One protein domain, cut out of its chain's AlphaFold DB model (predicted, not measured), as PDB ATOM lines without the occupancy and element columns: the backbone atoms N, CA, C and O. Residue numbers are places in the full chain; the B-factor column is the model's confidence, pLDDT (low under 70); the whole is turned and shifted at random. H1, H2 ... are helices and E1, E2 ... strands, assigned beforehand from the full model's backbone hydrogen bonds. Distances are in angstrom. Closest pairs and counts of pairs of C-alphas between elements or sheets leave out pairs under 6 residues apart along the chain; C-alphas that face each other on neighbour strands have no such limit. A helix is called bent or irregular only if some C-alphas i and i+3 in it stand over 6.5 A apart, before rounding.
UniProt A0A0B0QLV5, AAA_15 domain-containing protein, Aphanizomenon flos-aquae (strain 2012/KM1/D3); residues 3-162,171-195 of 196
ATOM      1  N   ILE A   3     -37.743 -42.014 -17.790       95.38
ATOM      2  CA  ILE A   3     -37.537 -41.783 -16.361       95.38
ATOM      3  C   ILE A   3     -38.803 -42.160 -15.605       95.38
ATOM      4  O   ILE A   3     -39.897 -41.710 -15.944       95.38
ATOM      5  N   LYS A   4     -38.640 -42.969 -14.560       96.06
ATOM      6  CA  LYS A   4     -39.690 -43.266 -13.592       96.06
ATOM      7  C   LYS A   4     -39.443 -42.516 -12.299       96.06
ATOM      8  O   LYS A   4     -38.307 -42.396 -11.837       96.06
ATOM      9  N   PHE A   5     -40.532 -42.057 -11.705       93.31
ATOM     10  CA  PHE A   5     -40.536 -41.346 -10.437       93.31
ATOM     11  C   PHE A   5     -41.588 -41.970  -9.535       93.31
ATOM     12  O   PHE A   5     -42.717 -42.201  -9.972       93.31
ATOM     13  N   SER A   6     -41.247 -42.164  -8.267       95.19
ATOM     14  CA  SER A   6     -42.208 -42.592  -7.250       95.19
ATOM     15  C   SER A   6     -42.178 -41.633  -6.072       95.19
ATOM     16  O   SER A   6     -41.104 -41.182  -5.663       95.19
ATOM     17  N   ASN A   7     -43.350 -41.335  -5.512       94.44
ATOM     18  CA  ASN A   7     -43.534 -40.439  -4.366       94.44
ATOM     19  C   ASN A   7     -42.880 -39.053  -4.557       94.44
ATOM     20  O   ASN A   7     -42.167 -38.575  -3.671       94.44
ATOM     21  N   LEU A   8     -43.067 -38.416  -5.718       92.19
ATOM     22  CA  LEU A   8     -42.544 -37.074  -6.011       92.19
ATOM     23  C   LEU A   8     -43.638 -36.020  -5.795       92.19
ATOM     24  O   LEU A   8     -44.528 -35.848  -6.630       92.19
ATOM     25  N   GLY A   9     -43.579 -35.301  -4.672       87.00
ATOM     26  CA  GLY A   9     -44.661 -34.394  -4.285       87.00
ATOM     27  C   GLY A   9     -45.971 -35.170  -4.104       87.00
ATOM     28  O   GLY A   9     -46.023 -36.110  -3.316       87.00
ATOM     29  N   GLY A  10     -47.021 -34.798  -4.843       88.62
ATOM     30  CA  GLY A  10     -48.298 -35.526  -4.855       88.62
ATOM     31  C   GLY A  10     -48.363 -36.726  -5.811       88.62
ATOM     32  O   GLY A  10     -49.405 -37.372  -5.887       88.62
ATOM     33  N   ILE A  11     -47.300 -37.016  -6.567       91.38
ATOM     34  CA  ILE A  11     -47.274 -38.113  -7.547       91.38
ATOM     35  C   ILE A  11     -46.888 -39.411  -6.840       91.38
ATOM     36  O   ILE A  11     -45.789 -39.506  -6.295       91.38
ATOM     37  N   GLN A  12     -47.762 -40.421  -6.886       93.94
ATOM     38  CA  GLN A  12     -47.455 -41.757  -6.359       93.94
ATOM     39  C   GLN A  12     -46.473 -42.498  -7.268       93.94
ATOM     40  O   GLN A  12     -45.423 -42.932  -6.800       93.94
ATOM     41  N   GLU A  13     -46.776 -42.572  -8.563       95.88
ATOM     42  CA  GLU A  13     -45.938 -43.208  -9.577       95.88
ATOM     43  C   GLU A  13     -46.189 -42.569 -10.948       95.88
ATOM     44  O   GLU A  13     -47.321 -42.207 -11.278       95.88
ATOM     45  N   THR A  14     -45.133 -42.396 -11.742       93.88
ATOM     46  CA  THR A  14     -45.240 -41.973 -13.142       93.88
ATOM     47  C   THR A  14     -44.019 -42.422 -13.944       93.88
ATOM     48  O   THR A  14     -42.913 -42.502 -13.408       93.88
ATOM     49  N   GLU A  15     -44.223 -42.698 -15.232       95.69
ATOM     50  CA  GLU A  15     -43.179 -42.949 -16.226       95.69
ATOM     51  C   GLU A  15     -43.272 -41.858 -17.295       95.69
ATOM     52  O   GLU A  15     -44.349 -41.603 -17.837       95.69
ATOM     53  N   LEU A  16     -42.144 -41.222 -17.603       94.31
ATOM     54  CA  LEU A  16     -42.028 -40.232 -18.665       94.31
ATOM     55  C   LEU A  16     -41.029 -40.721 -19.703       94.31
ATOM     56  O   LEU A  16     -39.879 -41.012 -19.380       94.31
ATOM     57  N   ASP A  17     -41.470 -40.779 -20.953       93.56
ATOM     58  CA  ASP A  17     -40.592 -40.970 -22.100       93.56
ATOM     59  C   ASP A  17     -40.065 -39.603 -22.548       93.56
ATOM     60  O   ASP A  17     -40.822 -38.760 -23.031       93.56
ATOM     61  N   LEU A  18     -38.773 -39.362 -22.322       90.75
ATOM     62  CA  LEU A  18     -38.129 -38.102 -22.656       90.75
ATOM     63  C   LEU A  18     -37.685 -38.110 -24.114       90.75
ATOM     64  O   LEU A  18     -36.884 -38.943 -24.549       90.75
ATOM     65  N   ARG A  19     -38.206 -37.128 -24.848       88.00
ATOM     66  CA  ARG A  19     -37.868 -36.816 -26.238       88.00
ATOM     67  C   ARG A  19     -37.216 -35.437 -26.310       88.00
ATOM     68  O   ARG A  19     -37.307 -34.666 -25.354       88.00
ATOM     69  N   SER A  20     -36.632 -35.106 -27.464       85.19
ATOM     70  CA  SER A  20     -35.936 -33.831 -27.714       85.19
ATOM     71  C   SER A  20     -36.757 -32.599 -27.317       85.19
ATOM     72  O   SER A  20     -36.209 -31.627 -26.811       85.19
ATOM     73  N   LEU A  21     -38.083 -32.655 -27.488       89.62
ATOM     74  CA  LEU A  21     -39.013 -31.692 -26.910       89.62
ATOM     75  C   LEU A  21     -40.083 -32.437 -26.112       89.62
ATOM     76  O   LEU A  21     -40.880 -33.186 -26.674       89.62
ATOM     77  N   THR A  22     -40.114 -32.199 -24.803       90.56
ATOM     78  CA  THR A  22     -41.126 -32.753 -23.898       90.56
ATOM     79  C   THR A  22     -41.861 -31.604 -23.215       90.56
ATOM     80  O   THR A  22     -41.260 -30.833 -22.470       90.56
ATOM     81  N   VAL A  23     -43.167 -31.473 -23.468       93.00
ATOM     82  CA  VAL A  23     -43.993 -30.390 -22.912       93.00
ATOM     83  C   VAL A  23     -44.900 -30.942 -21.814       93.00
ATOM     84  O   VAL A  23     -45.745 -31.795 -22.068       93.00
ATOM     85  N   ILE A  24     -44.747 -30.432 -20.589       92.50
ATOM     86  CA  ILE A  24     -45.571 -30.818 -19.434       92.50
ATOM     87  C   ILE A  24     -46.637 -29.744 -19.205       92.50
ATOM     88  O   ILE A  24     -46.332 -28.639 -18.753       92.50
ATOM     89  N   ILE A  25     -47.900 -30.075 -19.482       94.44
ATOM     90  CA  ILE A  25     -49.049 -29.166 -19.345       94.44
ATOM     91  C   ILE A  25     -50.011 -29.620 -18.244       94.44
ATOM     92  O   ILE A  25     -50.064 -30.792 -17.886       94.44
ATOM     93  N   GLY A  26     -50.775 -28.680 -17.685       94.00
ATOM     94  CA  GLY A  26     -51.791 -28.965 -16.669       94.00
ATOM     95  C   GLY A  26     -52.078 -27.778 -15.741       94.00
ATOM     96  O   GLY A  26     -51.344 -26.783 -15.778       94.00
ATOM     97  N   PRO A  27     -53.105 -27.867 -14.877       94.62
ATOM     98  CA  PRO A  27     -53.499 -26.798 -13.954       94.62
ATOM     99  C   PRO A  27     -52.395 -26.397 -12.971       94.62
ATOM    100  O   PRO A  27     -51.468 -27.161 -12.703       94.62
ATOM    101  N   ASN A  28     -52.475 -25.201 -12.393       90.62
ATOM    102  CA  ASN A  28     -51.544 -24.800 -11.336       90.62
ATOM    103  C   ASN A  28     -51.562 -25.800 -10.172       90.62
ATOM    104  O   ASN A  28     -52.582 -26.424  -9.892       90.62
ATOM    105  N   ASN A  29     -50.411 -25.957  -9.512       87.38
ATOM    106  CA  ASN A  29     -50.236 -26.877  -8.384       87.38
ATOM    107  C   ASN A  29     -50.408 -28.382  -8.712       87.38
ATOM    108  O   ASN A  29     -50.569 -29.202  -7.816       87.38
ATOM    109  N   SER A  30     -50.320 -28.782  -9.986       90.62
ATOM    110  CA  SER A  30     -50.428 -30.188 -10.417       90.62
ATOM    111  C   SER A  30     -49.080 -30.932 -10.492       90.62
ATOM    112  O   SER A  30     -48.877 -31.760 -11.375       90.62
ATOM    113  N   ASN A  31     -48.118 -30.603  -9.621       90.81
ATOM    114  CA  ASN A  31     -46.765 -31.194  -9.564       90.81
ATOM    115  C   ASN A  31     -45.835 -30.958 -10.778       90.81
ATOM    116  O   ASN A  31     -44.713 -31.463 -10.779       90.81
ATOM    117  N   LYS A  32     -46.228 -30.150 -11.777       93.81
ATOM    118  CA  LYS A  32     -45.394 -29.877 -12.973       93.81
ATOM    119  C   LYS A  32     -43.995 -29.367 -12.630       93.81
ATOM    120  O   LYS A  32     -43.020 -29.840 -13.198       93.81
ATOM    121  N   THR A  33     -43.898 -28.438 -11.677       91.62
ATOM    122  CA  THR A  33     -42.614 -27.887 -11.226       91.62
ATOM    123  C   THR A  33     -41.735 -28.963 -10.605       91.62
ATOM    124  O   THR A  33     -40.556 -29.014 -10.926       91.62
ATOM    125  N   TYR A  34     -42.294 -29.857  -9.779       92.31
ATOM    126  CA  TYR A  34     -41.524 -30.962  -9.204       92.31
ATOM    127  C   TYR A  34     -40.973 -31.877 -10.291       92.31
ATOM    128  O   TYR A  34     -39.780 -32.152 -10.287       92.31
ATOM    129  N   ILE A  35     -41.804 -32.275 -11.258       93.31
ATOM    130  CA  ILE A  35     -41.358 -33.111 -12.378       93.31
ATOM    131  C   ILE A  35     -40.237 -32.413 -13.156       93.31
ATOM    132  O   ILE A  35     -39.145 -32.963 -13.279       93.31
ATOM    133  N   ALA A  36     -40.482 -31.195 -13.650       92.75
ATOM    134  CA  ALA A  36     -39.538 -30.481 -14.506       92.75
ATOM    135  C   ALA A  36     -38.185 -30.269 -13.812       92.75
ATOM    136  O   ALA A  36     -37.128 -30.511 -14.392       92.75
ATOM    137  N   TYR A  37     -38.213 -29.860 -12.545       91.69
ATOM    138  CA  TYR A  37     -37.001 -29.557 -11.793       91.69
ATOM    139  C   TYR A  37     -36.256 -30.815 -11.353       91.69
ATOM    140  O   TYR A  37     -35.025 -30.830 -11.360       91.69
ATOM    141  N   SER A  38     -36.971 -31.885 -11.002       92.69
ATOM    142  CA  SER A  38     -36.327 -33.159 -10.700       92.69
ATOM    143  C   SER A  38     -35.713 -33.800 -11.941       92.69
ATOM    144  O   SER A  38     -34.604 -34.312 -11.832       92.69
ATOM    145  N   ILE A  39     -36.367 -33.714 -13.111       93.06
ATOM    146  CA  ILE A  39     -35.764 -34.113 -14.393       93.06
ATOM    147  C   ILE A  39     -34.495 -33.307 -14.623       93.06
ATOM    148  O   ILE A  39     -33.439 -33.901 -14.785       93.06
ATOM    149  N   TYR A  40     -34.567 -31.975 -14.563       91.25
ATOM    150  CA  TYR A  40     -33.407 -31.114 -14.786       91.25
ATOM    151  C   TYR A  40     -32.237 -31.447 -13.845       91.25
ATOM    152  O   TYR A  40     -31.101 -31.620 -14.290       91.25
ATOM    153  N   GLY A  41     -32.502 -31.585 -12.542       90.88
ATOM    154  CA  GLY A  41     -31.476 -31.932 -11.559       90.88
ATOM    155  C   GLY A  41     -30.864 -33.313 -11.802       90.88
ATOM    156  O   GLY A  41     -29.649 -33.477 -11.676       90.88
ATOM    157  N   LEU A  42     -31.689 -34.292 -12.181       91.81
ATOM    158  CA  LEU A  42     -31.243 -35.638 -12.523       91.81
ATOM    159  C   LEU A  42     -30.405 -35.642 -13.807       91.81
ATOM    160  O   LEU A  42     -29.338 -36.243 -13.811       91.81
ATOM    161  N   TRP A  43     -30.834 -34.910 -14.836       91.06
ATOM    162  CA  TRP A  43     -30.151 -34.754 -16.124       91.06
ATOM    163  C   TRP A  43     -28.750 -34.161 -15.941       91.06
ATOM    164  O   TRP A  43     -27.747 -34.747 -16.348       91.06
ATOM    165  N   GLN A  44     -28.661 -33.061 -15.188       88.25
ATOM    166  CA  GLN A  44     -27.391 -32.414 -14.857       88.25
ATOM    167  C   GLN A  44     -26.477 -33.323 -14.034       88.25
ATOM    168  O   GLN A  44     -25.258 -33.340 -14.229       88.25
ATOM    169  N   ARG A  45     -27.043 -34.085 -13.089       89.06
ATOM    170  CA  ARG A  45     -26.267 -35.034 -12.289       89.06
ATOM    171  C   ARG A  45     -25.773 -36.185 -13.157       89.06
ATOM    172  O   ARG A  45     -24.604 -36.538 -13.030       89.06
ATOM    173  N   ALA A  46     -26.616 -36.737 -14.020       90.00
ATOM    174  CA  ALA A  46     -26.270 -37.824 -14.918       90.00
ATOM    175  C   ALA A  46     -25.133 -37.413 -15.855       90.00
ATOM    176  O   ALA A  46     -24.079 -38.034 -15.781       90.00
ATOM    177  N   GLY A  47     -25.262 -36.307 -16.593       88.75
ATOM    178  CA  GLY A  47     -24.234 -35.850 -17.536       88.75
ATOM    179  C   GLY A  47     -22.884 -35.486 -16.899       88.75
ATOM    180  O   GLY A  47     -21.846 -35.658 -17.529       88.75
ATOM    181  N   ARG A  48     -22.864 -35.013 -15.640       83.69
ATOM    182  CA  ARG A  48     -21.637 -34.501 -14.982       83.69
ATOM    183  C   ARG A  48     -20.973 -35.460 -14.001       83.69
ATOM    184  O   ARG A  48     -19.839 -35.234 -13.585       83.69
ATOM    185  N   THR A  49     -21.681 -36.485 -13.540       80.62
ATOM    186  CA  THR A  49     -21.132 -37.391 -12.526       80.62
ATOM    187  C   THR A  49     -20.213 -38.400 -13.189       80.62
ATOM    188  O   THR A  49     -20.684 -39.273 -13.901       80.62
ATOM    189  N   LEU A  50     -18.914 -38.329 -12.918       70.31
ATOM    190  CA  LEU A  50     -17.978 -39.393 -13.269       70.31
ATOM    191  C   LEU A  50     -17.849 -40.321 -12.061       70.31
ATOM    192  O   LEU A  50     -17.145 -40.013 -11.099       70.31
ATOM    193  N   ARG A  51     -18.603 -41.422 -12.065       63.88
ATOM    194  CA  ARG A  51     -18.508 -42.464 -11.041       63.88
ATOM    195  C   ARG A  51     -17.862 -43.697 -11.645       63.88
ATOM    196  O   ARG A  51     -18.537 -44.587 -12.131       63.88
ATOM    197  N   ILE A  52     -16.544 -43.774 -11.523       58.09
ATOM    198  CA  ILE A  52     -15.863 -45.062 -11.611       58.09
ATOM    199  C   ILE A  52     -16.017 -45.704 -10.225       58.09
ATOM    200  O   ILE A  52     -15.277 -45.374  -9.298       58.09
ATOM    201  N   GLN A  53     -17.053 -46.519 -10.016       46.12
ATOM    202  CA  GLN A  53     -17.106 -47.371  -8.825       46.12
ATOM    203  C   GLN A  53     -16.223 -48.603  -9.078       46.12
ATOM    204  O   GLN A  53     -16.558 -49.443  -9.900       46.12
ATOM    205  N   GLY A  54     -15.107 -48.723  -8.353       48.72
ATOM    206  CA  GLY A  54     -14.273 -49.933  -8.345       48.72
ATOM    207  C   GLY A  54     -13.321 -50.100  -9.538       48.72
ATOM    208  O   GLY A  54     -13.032 -49.152 -10.260       48.72
ATOM    209  N   ASN A  55     -12.815 -51.328  -9.704       46.31
ATOM    210  CA  ASN A  55     -11.860 -51.753 -10.741       46.31
ATOM    211  C   ASN A  55     -12.466 -51.827 -12.164       46.31
ATOM    212  O   ASN A  55     -11.822 -52.380 -13.052       46.31
ATOM    213  N   GLU A  56     -13.675 -51.299 -12.399       57.38
ATOM    214  CA  GLU A  56     -14.282 -51.178 -13.737       57.38
ATOM    215  C   GLU A  56     -13.564 -50.068 -14.522       57.38
ATOM    216  O   GLU A  56     -14.082 -48.972 -14.735       57.38
ATOM    217  N   LYS A  57     -12.309 -50.332 -14.887       63.72
ATOM    218  CA  LYS A  57     -11.547 -49.509 -15.815       63.72
ATOM    219  C   LYS A  57     -11.880 -50.004 -17.215       63.72
ATOM    220  O   LYS A  57     -11.759 -51.198 -17.479       63.72
ATOM    221  N   LEU A  58     -12.299 -49.104 -18.102       75.69
ATOM    222  CA  LEU A  58     -12.402 -49.450 -19.516       75.69
ATOM    223  C   LEU A  58     -11.014 -49.889 -19.988       75.69
ATOM    224  O   LEU A  58     -10.037 -49.154 -19.815       75.69
ATOM    225  N   GLU A  59     -10.912 -51.096 -20.543       76.56
ATOM    226  CA  GLU A  59      -9.654 -51.629 -21.064       76.56
ATOM    227  C   GLU A  59      -9.307 -50.953 -22.394       76.56
ATOM    228  O   GLU A  59      -9.466 -51.516 -23.477       76.56
ATOM    229  N   ILE A  60      -8.835 -49.712 -22.307       82.81
ATOM    230  CA  ILE A  60      -8.272 -48.998 -23.446       82.81
ATOM    231  C   ILE A  60      -6.855 -49.526 -23.670       82.81
ATOM    232  O   ILE A  60      -5.957 -49.321 -22.850       82.81
ATOM    233  N   LYS A  61      -6.658 -50.232 -24.784       84.31
ATOM    234  CA  LYS A  61      -5.376 -50.844 -25.143       84.31
ATOM    235  C   LYS A  61      -4.555 -49.863 -25.963       84.31
ATOM    236  O   LYS A  61      -4.998 -49.453 -27.034       84.31
ATOM    237  N   HIS A  62      -3.372 -49.522 -25.462       83.12
ATOM    238  CA  HIS A  62      -2.357 -48.785 -26.211       83.12
ATOM    239  C   HIS A  62      -1.802 -49.671 -27.337       83.12
ATOM    240  O   HIS A  62      -1.471 -50.836 -27.103       83.12
ATOM    241  N   GLN A  63      -1.726 -49.122 -28.543       78.81
ATOM    242  CA  GLN A  63      -1.108 -49.716 -29.728       78.81
ATOM    243  C   GLN A  63       0.194 -48.967 -30.060       78.81
ATOM    244  O   GLN A  63       0.586 -48.056 -29.341       78.81
ATOM    245  N   GLU A  64       0.900 -49.366 -31.113       72.62
ATOM    246  CA  GLU A  64       2.027 -48.580 -31.633       72.62
ATOM    247  C   GLU A  64       1.522 -47.231 -32.205       72.62
ATOM    248  O   GLU A  64       0.339 -47.102 -32.526       72.62
ATOM    249  N   ASP A  65       2.398 -46.223 -32.289       72.50
ATOM    250  CA  ASP A  65       2.130 -44.903 -32.898       72.50
ATOM    251  C   ASP A  65       1.032 -44.038 -32.234       72.50
ATOM    252  O   ASP A  65       0.132 -43.546 -32.915       72.50
ATOM    253  N   ASP A  66       1.076 -43.846 -30.905       77.69
ATOM    254  CA  ASP A  66       0.150 -42.960 -30.160       77.69
ATOM    255  C   ASP A  66      -1.333 -43.209 -30.496       77.69
ATOM    256  O   ASP A  66      -2.155 -42.299 -30.651       77.69
ATOM    257  N   THR A  67      -1.664 -44.490 -30.646       85.31
ATOM    258  CA  THR A  67      -3.000 -44.958 -30.992       85.31
ATOM    259  C   THR A  67      -3.532 -45.848 -29.880       85.31
ATOM    260  O   THR A  67      -2.844 -46.742 -29.388       85.31
ATOM    261  N   TRP A  68      -4.791 -45.655 -29.493       90.44
ATOM    262  CA  TRP A  68      -5.468 -46.515 -28.526       90.44
ATOM    263  C   TRP A  68      -6.713 -47.144 -29.117       90.44
ATOM    264  O   TRP A  68      -7.339 -46.602 -30.024       90.44
ATOM    265  N   SER A  69      -7.104 -48.286 -28.558       90.94
ATOM    266  CA  SER A  69      -8.295 -49.009 -28.986       90.94
ATOM    267  C   SER A  69      -9.190 -49.414 -27.828       90.94
ATOM    268  O   SER A  69      -8.710 -49.824 -26.771       90.94
ATOM    269  N   LEU A  70     -10.499 -49.330 -28.059       92.00
ATOM    270  CA  LEU A  70     -11.539 -49.790 -27.145       92.00
ATOM    271  C   LEU A  70     -12.573 -50.586 -27.936       92.00
ATOM    272  O   LEU A  70     -13.081 -50.114 -28.951       92.00
ATOM    273  N   LYS A  71     -12.900 -51.791 -27.472       93.12
ATOM    274  CA  LYS A  71     -13.945 -52.606 -28.093       93.12
ATOM    275  C   LYS A  71     -15.327 -52.090 -27.688       93.12
ATOM    276  O   LYS A  71     -15.567 -51.821 -26.514       93.12
ATOM    277  N   ILE A  72     -16.230 -51.984 -28.655       92.75
ATOM    278  CA  ILE A  72     -17.654 -51.745 -28.439       92.75
ATOM    279  C   ILE A  72     -18.310 -53.111 -28.251       92.75
ATOM    280  O   ILE A  72     -18.665 -53.790 -29.211       92.75
ATOM    281  N   ASP A  73     -18.416 -53.551 -27.005       92.44
ATOM    282  CA  ASP A  73     -19.104 -54.786 -26.640       92.44
ATOM    283  C   ASP A  73     -20.233 -54.528 -25.635       92.44
ATOM    284  O   ASP A  73     -20.482 -53.404 -25.195       92.44
ATOM    285  N   ASN A  74     -20.961 -55.590 -25.291       92.94
ATOM    286  CA  ASN A  74     -22.065 -55.493 -24.343       92.94
ATOM    287  C   ASN A  74     -21.607 -55.014 -22.960       92.94
ATOM    288  O   ASN A  74     -22.387 -54.346 -22.290       92.94
ATOM    289  N   ASP A  75     -20.370 -55.303 -22.552       91.56
ATOM    290  CA  ASP A  75     -19.853 -54.884 -21.251       91.56
ATOM    291  C   ASP A  75     -19.645 -53.367 -21.211       91.56
ATOM    292  O   ASP A  75     -20.018 -52.726 -20.222       91.56
ATOM    293  N   LEU A  76     -19.145 -52.777 -22.306       92.06
ATOM    294  CA  LEU A  76     -19.059 -51.327 -22.468       92.06
ATOM    295  C   LEU A  76     -20.442 -50.667 -22.432       92.06
ATOM    296  O   LEU A  76     -20.641 -49.671 -21.733       92.06
ATOM    297  N   LEU A  77     -21.407 -51.197 -23.185       94.62
ATOM    298  CA  LEU A  77     -22.753 -50.616 -23.232       94.62
ATOM    299  C   LEU A  77     -23.452 -50.742 -21.870       94.62
ATOM    300  O   LEU A  77     -24.053 -49.781 -21.380       94.62
ATOM    301  N   ASP A  78     -23.314 -51.896 -21.216       93.31
ATOM    302  CA  ASP A  78     -23.879 -52.143 -19.893       93.31
ATOM    303  C   ASP A  78     -23.197 -51.296 -18.811       93.31
ATOM    304  O   ASP A  78     -23.856 -50.923 -17.842       93.31
ATOM    305  N   PHE A  79     -21.917 -50.938 -18.966       92.25
ATOM    306  CA  PHE A  79     -21.241 -49.990 -18.076       92.25
ATOM    307  C   PHE A  79     -21.979 -48.643 -18.028       92.25
ATOM    308  O   PHE A  79     -22.316 -48.166 -16.941       92.25
ATOM    309  N   PHE A  80     -22.310 -48.058 -19.186       92.75
ATOM    310  CA  PHE A  80     -23.052 -46.792 -19.232       92.75
ATOM    311  C   PHE A  80     -24.460 -46.929 -18.647       92.75
ATOM    312  O   PHE A  80     -24.887 -46.066 -17.876       92.75
ATOM    313  N   ILE A  81     -25.165 -48.024 -18.955       94.06
ATOM    314  CA  ILE A  81     -26.497 -48.300 -18.396       94.06
ATOM    315  C   ILE A  81     -26.421 -48.363 -16.862       94.06
ATOM    316  O   ILE A  81     -27.162 -47.655 -16.176       94.06
ATOM    317  N   ARG A  82     -25.482 -49.144 -16.307       92.44
ATOM    318  CA  ARG A  82     -25.294 -49.284 -14.853       92.44
ATOM    319  C   ARG A  82     -24.938 -47.961 -14.184       92.44
ATOM    320  O   ARG A  82     -25.473 -47.669 -13.110       92.44
ATOM    321  N   ASP A  83     -24.060 -47.158 -14.781       91.06
ATOM    322  CA  ASP A  83     -23.674 -45.850 -14.235       91.06
ATOM    323  C   ASP A  83     -24.862 -44.869 -14.202       91.06
ATOM    324  O   ASP A  83     -25.102 -44.199 -13.187       91.06
ATOM    325  N   ILE A  84     -25.667 -44.838 -15.267       92.19
ATOM    326  CA  ILE A  84     -26.877 -44.009 -15.369       92.19
ATOM    327  C   ILE A  84     -27.923 -44.456 -14.342       92.19
ATOM    328  O   ILE A  84     -28.396 -43.637 -13.545       92.19
ATOM    329  N   GLU A  85     -28.229 -45.753 -14.272       92.56
ATOM    330  CA  GLU A  85     -29.153 -46.305 -13.277       92.56
ATOM    331  C   GLU A  85     -28.693 -46.020 -11.846       92.56
ATOM    332  O   GLU A  85     -29.483 -45.630 -10.981       92.56
ATOM    333  N   THR A  86     -27.398 -46.196 -11.583       91.31
ATOM    334  CA  THR A  86     -26.801 -45.920 -10.277       91.31
ATOM    335  C   THR A  86     -26.895 -44.439  -9.951       91.31
ATOM    336  O   THR A  86     -27.187 -44.079  -8.807       91.31
ATOM    337  N   THR A  87     -26.693 -43.558 -10.929       91.31
ATOM    338  CA  THR A  87     -26.857 -42.116 -10.740       91.31
ATOM    339  C   THR A  87     -28.301 -41.766 -10.387       91.31
ATOM    340  O   THR A  87     -28.509 -41.050  -9.405       91.31
ATOM    341  N   ALA A  88     -29.291 -42.345 -11.074       92.50
ATOM    342  CA  ALA A  88     -30.711 -42.173 -10.749       92.50
ATOM    343  C   ALA A  88     -31.049 -42.673  -9.340       92.50
ATOM    344  O   ALA A  88     -31.602 -41.936  -8.522       92.50
ATOM    345  N   LYS A  89     -30.606 -43.889  -8.996       91.19
ATOM    346  CA  LYS A  89     -30.790 -44.468  -7.658       91.19
ATOM    347  C   LYS A  89     -30.130 -43.626  -6.568       91.19
ATOM    348  O   LYS A  89     -30.590 -43.650  -5.434       91.19
ATOM    349  N   ASN A  90     -29.073 -42.878  -6.871       89.31
ATOM    350  CA  ASN A  90     -28.404 -42.006  -5.903       89.31
ATOM    351  C   ASN A  90     -28.925 -40.565  -5.896       89.31
ATOM    352  O   ASN A  90     -28.617 -39.817  -4.965       89.31
ATOM    353  N   PHE A  91     -29.736 -40.182  -6.879       89.50
ATOM    354  CA  PHE A  91     -30.458 -38.918  -6.906       89.50
ATOM    355  C   PHE A  91     -31.651 -38.985  -5.945       89.50
ATOM    356  O   PHE A  91     -32.808 -39.072  -6.329       89.50
ATOM    357  N   ARG A  92     -31.362 -39.025  -4.643       82.44
ATOM    358  CA  ARG A  92     -32.362 -39.185  -3.578       82.44
ATOM    359  C   ARG A  92     -32.252 -38.074  -2.549       82.44
ATOM    360  O   ARG A  92     -31.269 -37.333  -2.508       82.44
ATOM    361  N   ARG A  93     -33.269 -38.019  -1.684       79.25
ATOM    362  CA  ARG A  93     -33.380 -37.267  -0.427       79.25
ATOM    363  C   ARG A  93     -32.482 -36.029  -0.322       79.25
ATOM    364  O   ARG A  93     -32.950 -34.950  -0.634       79.25
ATOM    365  N   LYS A  94     -31.204 -36.159   0.062       80.75
ATOM    366  CA  LYS A  94     -30.293 -35.013   0.269       80.75
ATOM    367  C   LYS A  94     -30.189 -34.082  -0.945       80.75
ATOM    368  O   LYS A  94     -30.147 -32.868  -0.774       80.75
ATOM    369  N   THR A  95     -30.133 -34.635  -2.158       82.38
ATOM    370  CA  THR A  95     -30.021 -33.824  -3.378       82.38
ATOM    371  C   THR A  95     -31.306 -33.045  -3.633       82.38
ATOM    372  O   THR A  95     -31.244 -31.850  -3.894       82.38
ATOM    373  N   LEU A  96     -32.465 -33.692  -3.484       86.50
ATOM    374  CA  LEU A  96     -33.764 -33.041  -3.640       86.50
ATOM    375  C   LEU A  96     -34.051 -32.028  -2.529       86.50
ATOM    376  O   LEU A  96     -34.481 -30.921  -2.821       86.50
ATOM    377  N   GLU A  97     -33.768 -32.375  -1.272       86.62
ATOM    378  CA  GLU A  97     -33.902 -31.486  -0.112       86.62
ATOM    379  C   GLU A  97     -33.115 -30.193  -0.322       86.62
ATOM    380  O   GLU A  97     -33.647 -29.105  -0.120       86.62
ATOM    381  N   SER A  98     -31.863 -30.309  -0.777       84.69
ATOM    382  CA  SER A  98     -31.023 -29.151  -1.078       84.69
ATOM    383  C   SER A  98     -31.544 -28.356  -2.273       84.69
ATOM    384  O   SER A  98     -31.511 -27.130  -2.240       84.69
ATOM    385  N   PHE A  99     -31.989 -29.035  -3.332       85.69
ATOM    386  CA  PHE A  99     -32.419 -28.391  -4.571       85.69
ATOM    387  C   PHE A  99     -33.740 -27.624  -4.399       85.69
ATOM    388  O   PHE A  99     -33.857 -26.483  -4.833       85.69
ATOM    389  N   PHE A 100     -34.719 -28.231  -3.727       87.88
ATOM    390  CA  PHE A 100     -36.036 -27.642  -3.462       87.88
ATOM    391  C   PHE A 100     -36.103 -26.863  -2.143       87.88
ATOM    392  O   PHE A 100     -37.170 -26.367  -1.792       87.88
ATOM    393  N   GLN A 101     -34.988 -26.763  -1.410       87.56
ATOM    394  CA  GLN A 101     -34.905 -26.100  -0.105       87.56
ATOM    395  C   GLN A 101     -35.941 -26.631   0.907       87.56
ATOM    396  O   GLN A 101     -36.492 -25.882   1.713       87.56
ATOM    397  N   ASP A 102     -36.200 -27.945   0.884       87.75
ATOM    398  CA  ASP A 102     -37.108 -28.596   1.834       87.75
ATOM    399  C   ASP A 102     -36.454 -28.687   3.221       87.75
ATOM    400  O   ASP A 102     -35.801 -29.672   3.579       87.75
ATOM    401  N   SER A 103     -36.660 -27.648   4.028       86.31
ATOM    402  CA  SER A 103     -36.198 -27.586   5.417       86.31
ATOM    403  C   SER A 103     -36.854 -28.642   6.312       86.31
ATOM    404  O   SER A 103     -36.255 -29.055   7.307       86.31
ATOM    405  N   SER A 104     -38.047 -29.130   5.947       87.81
ATOM    406  CA  SER A 104     -38.765 -30.153   6.711       87.81
ATOM    407  C   SER A 104     -38.125 -31.535   6.586       87.81
ATOM    408  O   SER A 104     -38.304 -32.365   7.481       87.81
ATOM    409  N   ARG A 105     -37.389 -31.785   5.488       86.00
ATOM    410  CA  ARG A 105     -36.788 -33.082   5.115       86.00
ATOM    411  C   ARG A 105     -37.792 -34.232   5.003       86.00
ATOM    412  O   ARG A 105     -37.423 -35.407   5.051       86.00
ATOM    413  N   LYS A 106     -39.083 -33.912   4.899       88.06
ATOM    414  CA  LYS A 106     -40.170 -34.897   4.847       88.06
ATOM    415  C   LYS A 106     -40.672 -35.096   3.427       88.06
ATOM    416  O   LYS A 106     -40.998 -36.234   3.083       88.06
ATOM    417  N   LEU A 107     -40.683 -34.036   2.614       87.31
ATOM    418  CA  LEU A 107     -41.349 -34.009   1.312       87.31
ATOM    419  C   LEU A 107     -40.774 -35.054   0.351       87.31
ATOM    420  O   LEU A 107     -41.528 -35.716  -0.352       87.31
ATOM    421  N   PHE A 108     -39.452 -35.253   0.387       90.69
ATOM    422  CA  PHE A 108     -38.742 -36.155  -0.527       90.69
ATOM    423  C   PHE A 108     -38.161 -37.406   0.140       90.69
ATOM    424  O   PHE A 108     -37.313 -38.100  -0.424       90.69
ATOM    425  N   SER A 109     -38.590 -37.699   1.369       89.38
ATOM    426  CA  SER A 109     -38.038 -38.794   2.179       89.38
ATOM    427  C   SER A 109     -38.253 -40.180   1.559       89.38
ATOM    428  O   SER A 109     -37.434 -41.075   1.762       89.38
ATOM    429  N   LYS A 110     -39.331 -40.336   0.783       92.69
ATOM    430  CA  LYS A 110     -39.715 -41.575   0.093       92.69
ATOM    431  C   LYS A 110     -39.571 -41.492  -1.429       92.69
ATOM    432  O   LYS A 110     -39.973 -42.426  -2.117       92.69
ATOM    433  N   THR A 111     -39.042 -40.384  -1.952       94.62
ATOM    434  CA  THR A 111     -38.924 -40.182  -3.397       94.62
ATOM    435  C   THR A 111     -37.815 -41.052  -3.977       94.62
ATOM    436  O   THR A 111     -36.696 -41.083  -3.453       94.62
ATOM    437  N   SER A 112     -38.111 -41.723  -5.086       94.31
ATOM    438  CA  SER A 112     -37.156 -42.533  -5.843       94.31
ATOM    439  C   SER A 112     -37.235 -42.244  -7.336       94.31
ATOM    440  O   SER A 112     -38.277 -41.838  -7.848       94.31
ATOM    441  N   PHE A 113     -36.110 -42.477  -8.010       95.19
ATOM    442  CA  PHE A 113     -35.938 -42.285  -9.442       95.19
ATOM    443  C   PHE A 113     -35.328 -43.530 -10.056       95.19
ATOM    444  O   PHE A 113     -34.430 -44.143  -9.465       95.19
ATOM    445  N   GLU A 114     -35.761 -43.826 -11.271       95.62
ATOM    446  CA  GLU A 114     -35.145 -44.811 -12.146       95.62
ATOM    447  C   GLU A 114     -35.000 -44.182 -13.529       95.62
ATOM    448  O   GLU A 114     -35.920 -43.527 -14.014       95.62
ATOM    449  N   MET A 115     -33.844 -44.367 -14.156       95.00
ATOM    450  CA  MET A 115     -33.637 -44.025 -15.561       95.00
ATOM    451  C   MET A 115     -33.478 -45.321 -16.332       95.00
ATOM    452  O   MET A 115     -32.715 -46.190 -15.921       95.00
ATOM    453  N   ILE A 116     -34.208 -45.432 -17.431       95.25
ATOM    454  CA  ILE A 116     -34.200 -46.589 -18.311       95.25
ATOM    455  C   ILE A 116     -33.641 -46.111 -19.645       95.25
ATOM    456  O   ILE A 116     -34.222 -45.239 -20.303       95.25
ATOM    457  N   ILE A 117     -32.505 -46.689 -20.011       94.88
ATOM    458  CA  ILE A 117     -31.792 -46.439 -21.258       94.88
ATOM    459  C   ILE A 117     -31.469 -47.779 -21.916       94.88
ATOM    460  O   ILE A 117     -31.127 -48.752 -21.245       94.88
ATOM    461  N   SER A 118     -31.636 -47.837 -23.230       95.69
ATOM    462  CA  SER A 118     -31.315 -49.006 -24.040       95.69
ATOM    463  C   SER A 118     -29.855 -48.991 -24.495       95.69
ATOM    464  O   SER A 118     -29.237 -47.936 -24.627       95.69
ATOM    465  N   ARG A 119     -29.313 -50.172 -24.813       96.25
ATOM    466  CA  ARG A 119     -27.991 -50.294 -25.447       96.25
ATOM    467  C   ARG A 119     -27.902 -49.502 -26.753       96.25
ATOM    468  O   ARG A 119     -26.878 -48.878 -26.998       96.25
ATOM    469  N   GLN A 120     -28.989 -49.470 -27.529       95.69
ATOM    470  CA  GLN A 120     -29.064 -48.702 -28.772       95.69
ATOM    471  C   GLN A 120     -28.850 -47.205 -28.529       95.69
ATOM    472  O   GLN A 120     -28.077 -46.590 -29.245       95.69
ATOM    473  N   GLU A 121     -29.465 -46.624 -27.496       95.19
ATOM    474  CA  GLU A 121     -29.272 -45.200 -27.178       95.19
ATOM    475  C   GLU A 121     -27.818 -44.878 -26.798       95.19
ATOM    476  O   GLU A 121     -27.310 -43.815 -27.151       95.19
ATOM    477  N   VAL A 122     -27.131 -45.793 -26.104       96.25
ATOM    478  CA  VAL A 122     -25.698 -45.649 -25.796       96.25
ATOM    479  C   VAL A 122     -24.855 -45.763 -27.067       96.25
ATOM    480  O   VAL A 122     -23.956 -44.951 -27.278       96.25
ATOM    481  N   GLU A 123     -25.146 -46.737 -27.931       95.94
ATOM    482  CA  GLU A 123     -24.435 -46.906 -29.200       95.94
ATOM    483  C   GLU A 123     -24.651 -45.711 -30.143       95.94
ATOM    484  O   GLU A 123     -23.696 -45.234 -30.755       95.94
ATOM    485  N   ASP A 124     -25.865 -45.163 -30.204       95.12
ATOM    486  CA  ASP A 124     -26.180 -43.961 -30.977       95.12
ATOM    487  C   ASP A 124     -25.368 -42.756 -30.483       95.12
ATOM    488  O   ASP A 124     -24.829 -42.005 -31.297       95.12
ATOM    489  N   ALA A 125     -25.210 -42.594 -29.165       95.00
ATOM    490  CA  ALA A 125     -24.358 -41.552 -28.596       95.00
ATOM    491  C   ALA A 125     -22.872 -41.762 -28.937       95.00
ATOM    492  O   ALA A 125     -22.178 -40.803 -29.269       95.00
ATOM    493  N   ILE A 126     -22.374 -43.002 -28.921       95.25
ATOM    494  CA  ILE A 126     -21.006 -43.311 -29.369       95.25
ATOM    495  C   ILE A 126     -20.841 -42.981 -30.861       95.25
ATOM    496  O   ILE A 126     -19.855 -42.358 -31.248       95.25
ATOM    497  N   ASN A 127     -21.816 -43.330 -31.702       94.19
ATOM    498  CA  ASN A 127     -21.798 -43.022 -33.134       94.19
ATOM    499  C   ASN A 127     -21.814 -41.515 -33.406       94.19
ATOM    500  O   ASN A 127     -21.075 -41.046 -34.270       94.19
ATOM    501  N   GLN A 128     -22.602 -40.750 -32.646       93.12
ATOM    502  CA  GLN A 128     -22.578 -39.287 -32.705       93.12
ATOM    503  C   GLN A 128     -21.216 -38.726 -32.286       93.12
ATOM    504  O   GLN A 128     -20.739 -37.783 -32.910       93.12
ATOM    505  N   LEU A 129     -20.561 -39.320 -31.283       92.00
ATOM    506  CA  LEU A 129     -19.235 -38.895 -30.829       92.00
ATOM    507  C   LEU A 129     -18.177 -39.030 -31.926       92.00
ATOM    508  O   LEU A 129     -17.366 -38.132 -32.108       92.00
ATOM    509  N   ILE A 130     -18.208 -40.137 -32.669       91.88
ATOM    510  CA  ILE A 130     -17.272 -40.416 -33.771       91.88
ATOM    511  C   ILE A 130     -17.434 -39.416 -34.931       91.88
ATOM    512  O   ILE A 130     -16.501 -39.199 -35.697       91.88
ATOM    513  N   GLN A 131     -18.618 -38.815 -35.079       89.69
ATOM    514  CA  GLN A 131     -18.897 -37.814 -36.114       89.69
ATOM    515  C   GLN A 131     -18.447 -36.400 -35.718       89.69
ATOM    516  O   GLN A 131     -18.514 -35.497 -36.552       89.69
ATOM    517  N   GLN A 132     -18.023 -36.187 -34.468       86.88
ATOM    518  CA  GLN A 132     -17.524 -34.890 -34.023       86.88
ATOM    519  C   GLN A 132     -16.100 -34.639 -34.519       86.88
ATOM    520  O   GLN A 132     -15.301 -35.559 -34.699       86.88
ATOM    521  N   ASP A 133     -15.781 -33.362 -34.695       83.00
ATOM    522  CA  ASP A 133     -14.420 -32.916 -34.965       83.00
ATOM    523  C   ASP A 133     -13.449 -33.333 -33.844       83.00
ATOM    524  O   ASP A 133     -13.866 -33.483 -32.688       83.00
ATOM    525  N   PRO A 134     -12.140 -33.427 -34.141       83.31
ATOM    526  CA  PRO A 134     -11.120 -33.718 -33.141       83.31
ATOM    527  C   PRO A 134     -11.190 -32.786 -31.919       83.31
ATOM    528  O   PRO A 134     -11.399 -31.573 -32.041       83.31
ATOM    529  N   PHE A 135     -11.006 -33.356 -30.725       81.75
ATOM    530  CA  PHE A 135     -10.994 -32.620 -29.462       81.75
ATOM    531  C   PHE A 135      -9.646 -31.919 -29.294       81.75
ATOM    532  O   PHE A 135      -8.649 -32.625 -29.167       81.75
ATOM    533  N   PRO A 136      -9.583 -30.577 -29.245       77.00
ATOM    534  CA  PRO A 136      -8.318 -29.885 -29.039       77.00
ATOM    535  C   PRO A 136      -7.762 -30.177 -27.639       77.00
ATOM    536  O   PRO A 136      -8.498 -30.178 -26.645       77.00
ATOM    537  N   LEU A 137      -6.456 -30.410 -27.571       74.62
ATOM    538  CA  LEU A 137      -5.667 -30.605 -26.358       74.62
ATOM    539  C   LEU A 137      -4.837 -29.344 -26.072       74.62
ATOM    540  O   LEU A 137      -4.832 -28.371 -26.824       74.62
ATOM    541  N   THR A 138      -4.173 -29.297 -24.918       70.44
ATOM    542  CA  THR A 138      -3.491 -28.077 -24.442       70.44
ATOM    543  C   THR A 138      -2.115 -27.830 -25.066       70.44
ATOM    544  O   THR A 138      -1.494 -26.812 -24.770       70.44
ATOM    545  N   ASP A 139      -1.613 -28.765 -25.866       71.88
ATOM    546  CA  ASP A 139      -0.259 -28.798 -26.426       71.88
ATOM    547  C   ASP A 139      -0.222 -28.616 -27.955       71.88
ATOM    548  O   ASP A 139       0.812 -28.863 -28.573       71.88
ATOM    549  N   GLY A 140      -1.318 -28.145 -28.562       74.94
ATOM    550  CA  GLY A 140      -1.422 -27.961 -30.017       74.94
ATOM    551  C   GLY A 140      -1.670 -29.264 -30.781       74.94
ATOM    552  O   GLY A 140      -1.386 -29.349 -31.977       74.94
ATOM    553  N   THR A 141      -2.145 -30.294 -30.084       81.50
ATOM    554  CA  THR A 141      -2.616 -31.548 -30.672       81.50
ATOM    555  C   THR A 141      -4.110 -31.716 -30.423       81.50
ATOM    556  O   THR A 141      -4.669 -31.112 -29.510       81.50
ATOM    557  N   SER A 142      -4.764 -32.574 -31.195       84.19
ATOM    558  CA  SER A 142      -6.159 -32.943 -31.026       84.19
ATOM    559  C   SER A 142      -6.345 -34.456 -30.971       84.19
ATOM    560  O   SER A 142      -5.639 -35.228 -31.620       84.19
ATOM    561  N   LEU A 143      -7.333 -34.889 -30.190       84.75
ATOM    562  CA  LEU A 143      -7.772 -36.276 -30.126       84.75
ATOM    563  C   LEU A 143      -8.868 -36.510 -31.164       84.75
ATOM    564  O   LEU A 143      -9.965 -35.964 -31.052       84.75
ATOM    565  N   LYS A 144      -8.617 -37.401 -32.118       89.19
ATOM    566  CA  LYS A 144      -9.633 -37.903 -33.041       89.19
ATOM    567  C   LYS A 144     -10.119 -39.275 -32.590       89.19
ATOM    568  O   LYS A 144      -9.318 -40.152 -32.271       89.19
ATOM    569  N   ILE A 145     -11.435 -39.464 -32.588       91.56
ATOM    570  CA  ILE A 145     -12.066 -40.760 -32.327       91.56
ATOM    571  C   ILE A 145     -12.648 -41.260 -33.644       91.56
ATOM    572  O   ILE A 145     -13.400 -40.555 -34.309       91.56
ATOM    573  N   SER A 146     -12.297 -42.479 -34.031       91.88
ATOM    574  CA  SER A 146     -12.822 -43.142 -35.223       91.88
ATOM    575  C   SER A 146     -13.321 -44.542 -34.883       91.88
ATOM    576  O   SER A 146     -13.002 -45.086 -33.827       91.88
ATOM    577  N   ARG A 147     -14.136 -45.131 -35.761       92.81
ATOM    578  CA  ARG A 147     -14.657 -46.495 -35.602       92.81
ATOM    579  C   ARG A 147     -14.188 -47.357 -36.762       92.81
ATOM    580  O   ARG A 147     -14.332 -46.975 -37.922       92.81
ATOM    581  N   LYS A 148     -13.670 -48.536 -36.436       91.62
ATOM    582  CA  LYS A 148     -13.385 -49.615 -37.380       91.62
ATOM    583  C   LYS A 148     -14.114 -50.856 -36.885       91.62
ATOM    584  O   LYS A 148     -13.709 -51.442 -35.887       91.62
ATOM    585  N   GLU A 149     -15.198 -51.219 -37.568       91.00
ATOM    586  CA  GLU A 149     -16.102 -52.296 -37.136       91.00
ATOM    587  C   GLU A 149     -16.587 -52.055 -35.694       91.00
ATOM    588  O   GLU A 149     -17.172 -51.009 -35.418       91.00
ATOM    589  N   ASP A 150     -16.300 -52.966 -34.767       92.25
ATOM    590  CA  ASP A 150     -16.710 -52.887 -33.361       92.25
ATOM    591  C   ASP A 150     -15.591 -52.350 -32.457       92.25
ATOM    592  O   ASP A 150     -15.551 -52.626 -31.259       92.25
ATOM    593  N   VAL A 151     -14.634 -51.612 -33.023       93.19
ATOM    594  CA  VAL A 151     -13.498 -51.047 -32.290       93.19
ATOM    595  C   VAL A 151     -13.436 -49.540 -32.501       93.19
ATOM    596  O   VAL A 151     -13.396 -49.050 -33.630       93.19
ATOM    597  N   LEU A 152     -13.403 -48.803 -31.394       93.38
ATOM    598  CA  LEU A 152     -13.056 -47.389 -31.365       93.38
ATOM    599  C   LEU A 152     -11.543 -47.242 -31.393       93.38
ATOM    600  O   LEU A 152     -10.845 -47.912 -30.633       93.38
ATOM    601  N   ILE A 153     -11.064 -46.347 -32.246       92.12
ATOM    602  CA  ILE A 153      -9.660 -45.991 -32.395       92.12
ATOM    603  C   ILE A 153      -9.510 -44.525 -32.003       92.12
ATOM    604  O   ILE A 153     -10.188 -43.652 -32.547       92.12
ATOM    605  N   PHE A 154      -8.620 -44.279 -31.056       91.06
ATOM    606  CA  PHE A 154      -8.264 -42.964 -30.548       91.06
ATOM    607  C   PHE A 154      -6.884 -42.618 -31.094       91.06
ATOM    608  O   PHE A 154      -5.948 -43.384 -30.875       91.06
ATOM    609  N   THR A 155      -6.759 -41.486 -31.778       88.56
ATOM    610  CA  THR A 155      -5.497 -41.046 -32.384       88.56
ATOM    611  C   THR A 155      -5.228 -39.605 -31.989       88.56
ATOM    612  O   THR A 155      -6.116 -38.758 -32.111       88.56
ATOM    613  N   ILE A 156      -4.013 -39.331 -31.519       85.25
ATOM    614  CA  ILE A 156      -3.537 -37.962 -31.313       85.25
ATOM    615  C   ILE A 156      -2.920 -37.477 -32.624       85.25
ATOM    616  O   ILE A 156      -2.086 -38.153 -33.220       85.25
ATOM    617  N   GLN A 157      -3.352 -36.313 -33.087       82.25
ATOM    618  CA  GLN A 157      -2.863 -35.677 -34.308       82.25
ATOM    619  C   GLN A 157      -2.563 -34.196 -34.036       82.25
ATOM    620  O   GLN A 157      -3.123 -33.644 -33.094       82.25
ATOM    621  N   PRO A 158      -1.696 -33.524 -34.810       82.06
ATOM    622  CA  PRO A 158      -1.516 -32.076 -34.698       82.06
ATOM    623  C   PRO A 158      -2.847 -31.340 -34.900       82.06
ATOM    624  O   PRO A 158      -3.717 -31.825 -35.627       82.06
ATOM    625  N   ASP A 159      -3.018 -30.183 -34.262       78.88
ATOM    626  CA  ASP A 159      -4.148 -29.308 -34.571       78.88
ATOM    627  C   ASP A 159      -4.026 -28.812 -36.017       78.88
ATOM    628  O   ASP A 159      -3.044 -28.168 -36.388       78.88
ATOM    629  N   ASP A 160      -5.040 -29.085 -36.832       62.94
ATOM    630  CA  ASP A 160      -5.205 -28.386 -38.101       62.94
ATOM    631  C   ASP A 160      -5.630 -26.938 -37.777       62.94
ATOM    632  O   ASP A 160      -6.551 -26.728 -36.986       62.94
ATOM    633  N   GLU A 161      -4.977 -25.923 -38.360       53.19
ATOM    634  CA  GLU A 161      -5.136 -24.484 -38.031       53.19
ATOM    635  C   GLU A 161      -6.575 -23.905 -38.197       53.19
ATOM    636  O   GLU A 161      -6.796 -22.717 -37.966       53.19
ATOM    637  N   GLU A 162      -7.585 -24.718 -38.534       49.38
ATOM    638  CA  GLU A 162      -8.986 -24.327 -38.770       49.38
ATOM    639  C   GLU A 162     -10.004 -24.880 -37.740       49.38
ATOM    640  O   GLU A 162     -11.183 -25.066 -38.051       49.38
ATOM    641  N   PHE A 171     -12.580 -28.448 -22.200       48.59
ATOM    642  CA  PHE A 171     -11.854 -29.211 -21.182       48.59
ATOM    643  C   PHE A 171     -10.854 -28.283 -20.457       48.59
ATOM    644  O   PHE A 171      -9.660 -28.542 -20.382       48.59
ATOM    645  N   THR A 172     -11.318 -27.164 -19.891       39.56
ATOM    646  CA  THR A 172     -10.495 -26.190 -19.146       39.56
ATOM    647  C   THR A 172     -10.227 -26.636 -17.703       39.56
ATOM    648  O   THR A 172     -10.206 -25.824 -16.781       39.56
ATOM    649  N   GLY A 173     -10.034 -27.936 -17.474       38.00
ATOM    650  CA  GLY A 173      -9.893 -28.487 -16.130       38.00
ATOM    651  C   GLY A 173      -9.089 -29.780 -16.062       38.00
ATOM    652  O   GLY A 173      -9.654 -30.864 -16.093       38.00
ATOM    653  N   GLY A 174      -7.780 -29.656 -15.840       38.00
ATOM    654  CA  GLY A 174      -7.075 -30.536 -14.900       38.00
ATOM    655  C   GLY A 174      -6.494 -31.864 -15.393       38.00
ATOM    656  O   GLY A 174      -5.919 -32.568 -14.566       38.00
ATOM    657  N   PHE A 175      -6.544 -32.215 -16.677       43.00
ATOM    658  CA  PHE A 175      -5.823 -33.397 -17.172       43.00
ATOM    659  C   PHE A 175      -4.401 -33.021 -17.603       43.00
ATOM    660  O   PHE A 175      -4.091 -32.957 -18.784       43.00
ATOM    661  N   ARG A 176      -3.510 -32.770 -16.631       41.06
ATOM    662  CA  ARG A 176      -2.069 -32.552 -16.900       41.06
ATOM    663  C   ARG A 176      -1.358 -33.790 -17.486       41.06
ATOM    664  O   ARG A 176      -0.219 -33.663 -17.913       41.06
ATOM    665  N   GLN A 177      -2.027 -34.946 -17.528       52.00
ATOM    666  CA  GLN A 177      -1.627 -36.167 -18.239       52.00
ATOM    667  C   GLN A 177      -2.877 -36.780 -18.892       52.00
ATOM    668  O   GLN A 177      -3.594 -37.566 -18.273       52.00
ATOM    669  N   PHE A 178      -3.191 -36.354 -20.118       53.41
ATOM    670  CA  PHE A 178      -4.363 -36.816 -20.875       53.41
ATOM    671  C   PHE A 178      -4.258 -38.303 -21.263       53.41
ATOM    672  O   PHE A 178      -5.240 -39.035 -21.132       53.41
ATOM    673  N   ASN A 179      -3.049 -38.771 -21.607       57.16
ATOM    674  CA  ASN A 179      -2.779 -40.178 -21.932       57.16
ATOM    675  C   ASN A 179      -3.208 -41.156 -20.830       57.16
ATOM    676  O   ASN A 179      -3.659 -42.259 -21.130       57.16
ATOM    677  N   ASP A 180      -3.136 -40.753 -19.560       61.44
ATOM    678  CA  ASP A 180      -3.438 -41.652 -18.444       61.44
ATOM    679  C   ASP A 180      -4.943 -41.807 -18.171       61.44
ATOM    680  O   ASP A 180      -5.325 -42.679 -17.383       61.44
ATOM    681  N   ARG A 181      -5.805 -40.967 -18.779       76.56
ATOM    682  CA  ARG A 181      -7.253 -40.899 -18.491       76.56
ATOM    683  C   ARG A 181      -8.150 -40.732 -19.728       76.56
ATOM    684  O   ARG A 181      -9.222 -40.129 -19.635       76.56
ATOM    685  N   LEU A 182      -7.748 -41.291 -20.873       80.25
ATOM    686  CA  LEU A 182      -8.585 -41.374 -22.084       80.25
ATOM    687  C   LEU A 182      -9.964 -41.997 -21.810       80.25
ATOM    688  O   LEU A 182     -10.964 -41.589 -22.396       80.25
ATOM    689  N   ASP A 183     -10.024 -42.937 -20.866       83.50
ATOM    690  CA  ASP A 183     -11.254 -43.569 -20.389       83.50
ATOM    691  C   ASP A 183     -12.246 -42.542 -19.839       83.50
ATOM    692  O   ASP A 183     -13.409 -42.527 -20.237       83.50
ATOM    693  N   LEU A 184     -11.790 -41.636 -18.977       82.69
ATOM    694  CA  LEU A 184     -12.634 -40.587 -18.417       82.69
ATOM    695  C   LEU A 184     -13.128 -39.606 -19.465       82.69
ATOM    696  O   LEU A 184     -14.279 -39.180 -19.384       82.69
ATOM    697  N   VAL A 185     -12.264 -39.229 -20.404       82.69
ATOM    698  CA  VAL A 185     -12.614 -38.292 -21.475       82.69
ATOM    699  C   VAL A 185     -13.694 -38.913 -22.347       82.69
ATOM    700  O   VAL A 185     -14.740 -38.303 -22.546       82.69
ATOM    701  N   PHE A 186     -13.491 -40.159 -22.774       87.94
ATOM    702  CA  PHE A 186     -14.472 -40.905 -23.549       87.94
ATOM    703  C   PHE A 186     -15.807 -41.053 -22.805       87.94
ATOM    704  O   PHE A 186     -16.852 -40.682 -23.340       87.94
ATOM    705  N   ILE A 187     -15.778 -41.522 -21.550       89.25
ATOM    706  CA  ILE A 187     -16.985 -41.673 -20.722       89.25
ATOM    707  C   ILE A 187     -17.711 -40.335 -20.593       89.25
ATOM    708  O   ILE A 187     -18.927 -40.271 -20.767       89.25
ATOM    709  N   PHE A 188     -16.980 -39.261 -20.291       88.00
ATOM    710  CA  PHE A 188     -17.564 -37.936 -20.154       88.00
ATOM    711  C   PHE A 188     -18.226 -37.480 -21.454       88.00
ATOM    712  O   PHE A 188     -19.371 -37.039 -21.413       88.00
ATOM    713  N   SER A 189     -17.558 -37.632 -22.598       88.62
ATOM    714  CA  SER A 189     -18.078 -37.189 -23.894       88.62
ATOM    715  C   SER A 189     -19.318 -37.969 -24.339       88.62
ATOM    716  O   SER A 189     -20.291 -37.359 -24.778       88.62
ATOM    717  N   VAL A 190     -19.351 -39.295 -24.146       92.44
ATOM    718  CA  VAL A 190     -20.566 -40.094 -24.403       92.44
ATOM    719  C   VAL A 190     -21.713 -39.633 -23.502       92.44
ATOM    720  O   VAL A 190     -22.841 -39.452 -23.957       92.44
ATOM    721  N   LYS A 191     -21.435 -39.373 -22.221       92.00
ATOM    722  CA  LYS A 191     -22.449 -38.864 -21.289       92.00
ATOM    723  C   LYS A 191     -22.909 -37.452 -21.628       92.00
ATOM    724  O   LYS A 191     -24.069 -37.140 -21.400       92.00
ATOM    725  N   GLN A 192     -22.039 -36.605 -22.167       90.12
ATOM    726  CA  GLN A 192     -22.457 -35.311 -22.688       90.12
ATOM    727  C   GLN A 192     -23.481 -35.516 -23.808       90.12
ATOM    728  O   GLN A 192     -24.569 -34.982 -23.696       90.12
ATOM    729  N   LEU A 193     -23.224 -36.382 -24.789       91.94
ATOM    730  CA  LEU A 193     -24.176 -36.655 -25.877       91.94
ATOM    731  C   LEU A 193     -25.503 -37.277 -25.423       91.94
ATOM    732  O   LEU A 193     -26.548 -36.982 -25.992       91.94
ATOM    733  N   LEU A 194     -25.487 -38.109 -24.381       92.00
ATOM    734  CA  LEU A 194     -26.713 -38.686 -23.815       92.00
ATOM    735  C   LEU A 194     -27.582 -37.668 -23.057       92.00
ATOM    736  O   LEU A 194     -28.773 -37.917 -22.867       92.00
ATOM    737  N   PHE A 195     -26.993 -36.565 -22.579       89.56
ATOM    738  CA  PHE A 195     -27.634 -35.626 -21.652       89.56
ATOM    739  C   PHE A 195     -27.484 -34.134 -22.047       89.56
ATOM    740  O   PHE A 195     -27.753 -33.271 -21.208       89.56
TER     741      PHE A 195
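This is residues 3 to 162 and 171 to 195 of the 196 residues of the protein "AAA_15 domain-containing protein" of Aphanizomenon flos-aquae (strain 2012/KM1/D3) (UniProt A0A0B0QLV5). The domain is an elongated body with a small three-stranded sheet at each end, E2 E1 E4 and E3 E6 E5, and with the helices H1, H2, H4 and H5 filling the length between them, mostly crossed. H1 passes over one face of the first sheet, H2 stands beside its edge strand E4, and parts of H4 and H5 graze the second sheet. The printed part has 185 residues with five named helices and six named strands, in the order E1 E2 H1 E3 H2 H3 E4 H4 E5 E6 H5; both sheets are antiparallel and the class is mixed. It is only just loose, close to compact, with a radius of gyration of the C-alphas of 19.4 A and spans of 59 by 37 by 31 A.

In the sheet E2 E1 E4, E1, residues 3 to 8, is the inner strand beside E2, residues 11 to 17, and E4, residues 112 to 116. E1 and E2 form a hairpin, with N 14 and O 5 within hydrogen-bond range at 3.0 A; E1 and E4 are antiparallel neighbours, with N 4 and O 114 within hydrogen-bond range at 2.8 A. H1, residues 32 to 48, makes two layers with this sheet, a helix on one face, at a height of 10.4 A. H2, residues 74 to 90, is at the sheet's level; its closest C-alphas to E4 are Ala 88 and Glu 114, 5.3 A. H1 and H2 touch at a steep tilt of 47 degrees, with Ala 46 and Thr 87 closest, C-alphas 6.0 A apart. H3, residues 94 to 99, is close to H1 but not clearly touching, its closest C-alphas Ser 38 and Leu 96 at 7.5 A. Residues 188 to 195 of H5, residues 179 to 195, touch H1 at a shallow tilt of 20 degrees, opposite ways; the closest C-alphas are Gly 47 and Lys 191, 5.1 A. H4, residues 119 to 130, touches H2 about perpendicular, at 75 degrees, with C-alphas of Leu 77 and Arg 119 closest at 5.7 A. H4 touches H5 at a steep tilt of 64 degrees, the closest C-alphas being Ala 125 and Leu 193, 5.6 A. In the second sheet E6, residues 151 to 158, is inner, beside E3, residues 67 to 71, with N 68 and O 154 at 2.9 A, and E5, residues 141 to 148, its hairpin partner, with N 146 and O 153 at 2.8 A. H4 only grazes this sheet with residues 126 to 130, and H5 with residues 179 to 186. Every O i to N i+4 pair is within hydrogen-bond range in H1, H2, H3 and H4; in H5 it is 11 of 13.

E1 begins at C-alpha 3, (-37.537, -41.783, -16.361), and H5 ends at C-alpha 195, (-27.634, -35.626, -21.652). From first to last C-alpha H1 measures 24.3 A, H2 23.7 A, H4 16.8 A, H5 25.3 A, E5 22.1 A and E6 22.6 A. H5 is irregular, with C-alphas 180 and 183 8.3 A apart.

The two C-alphas farthest apart, those of Pro 27 and Glu 64, are 62.2 A apart. Residues 163 to 170 are not printed, and C-alphas 162 and 171 stand 18.5 A apart across the cut, in the link from E6 to H5. The links E2 to H1, H1 to E3 and H3 to E4 are long. The mean pLDDT of the printed part is 84.9; residues 51 to 57, 160 to 162 and 171 to 180 are under 70.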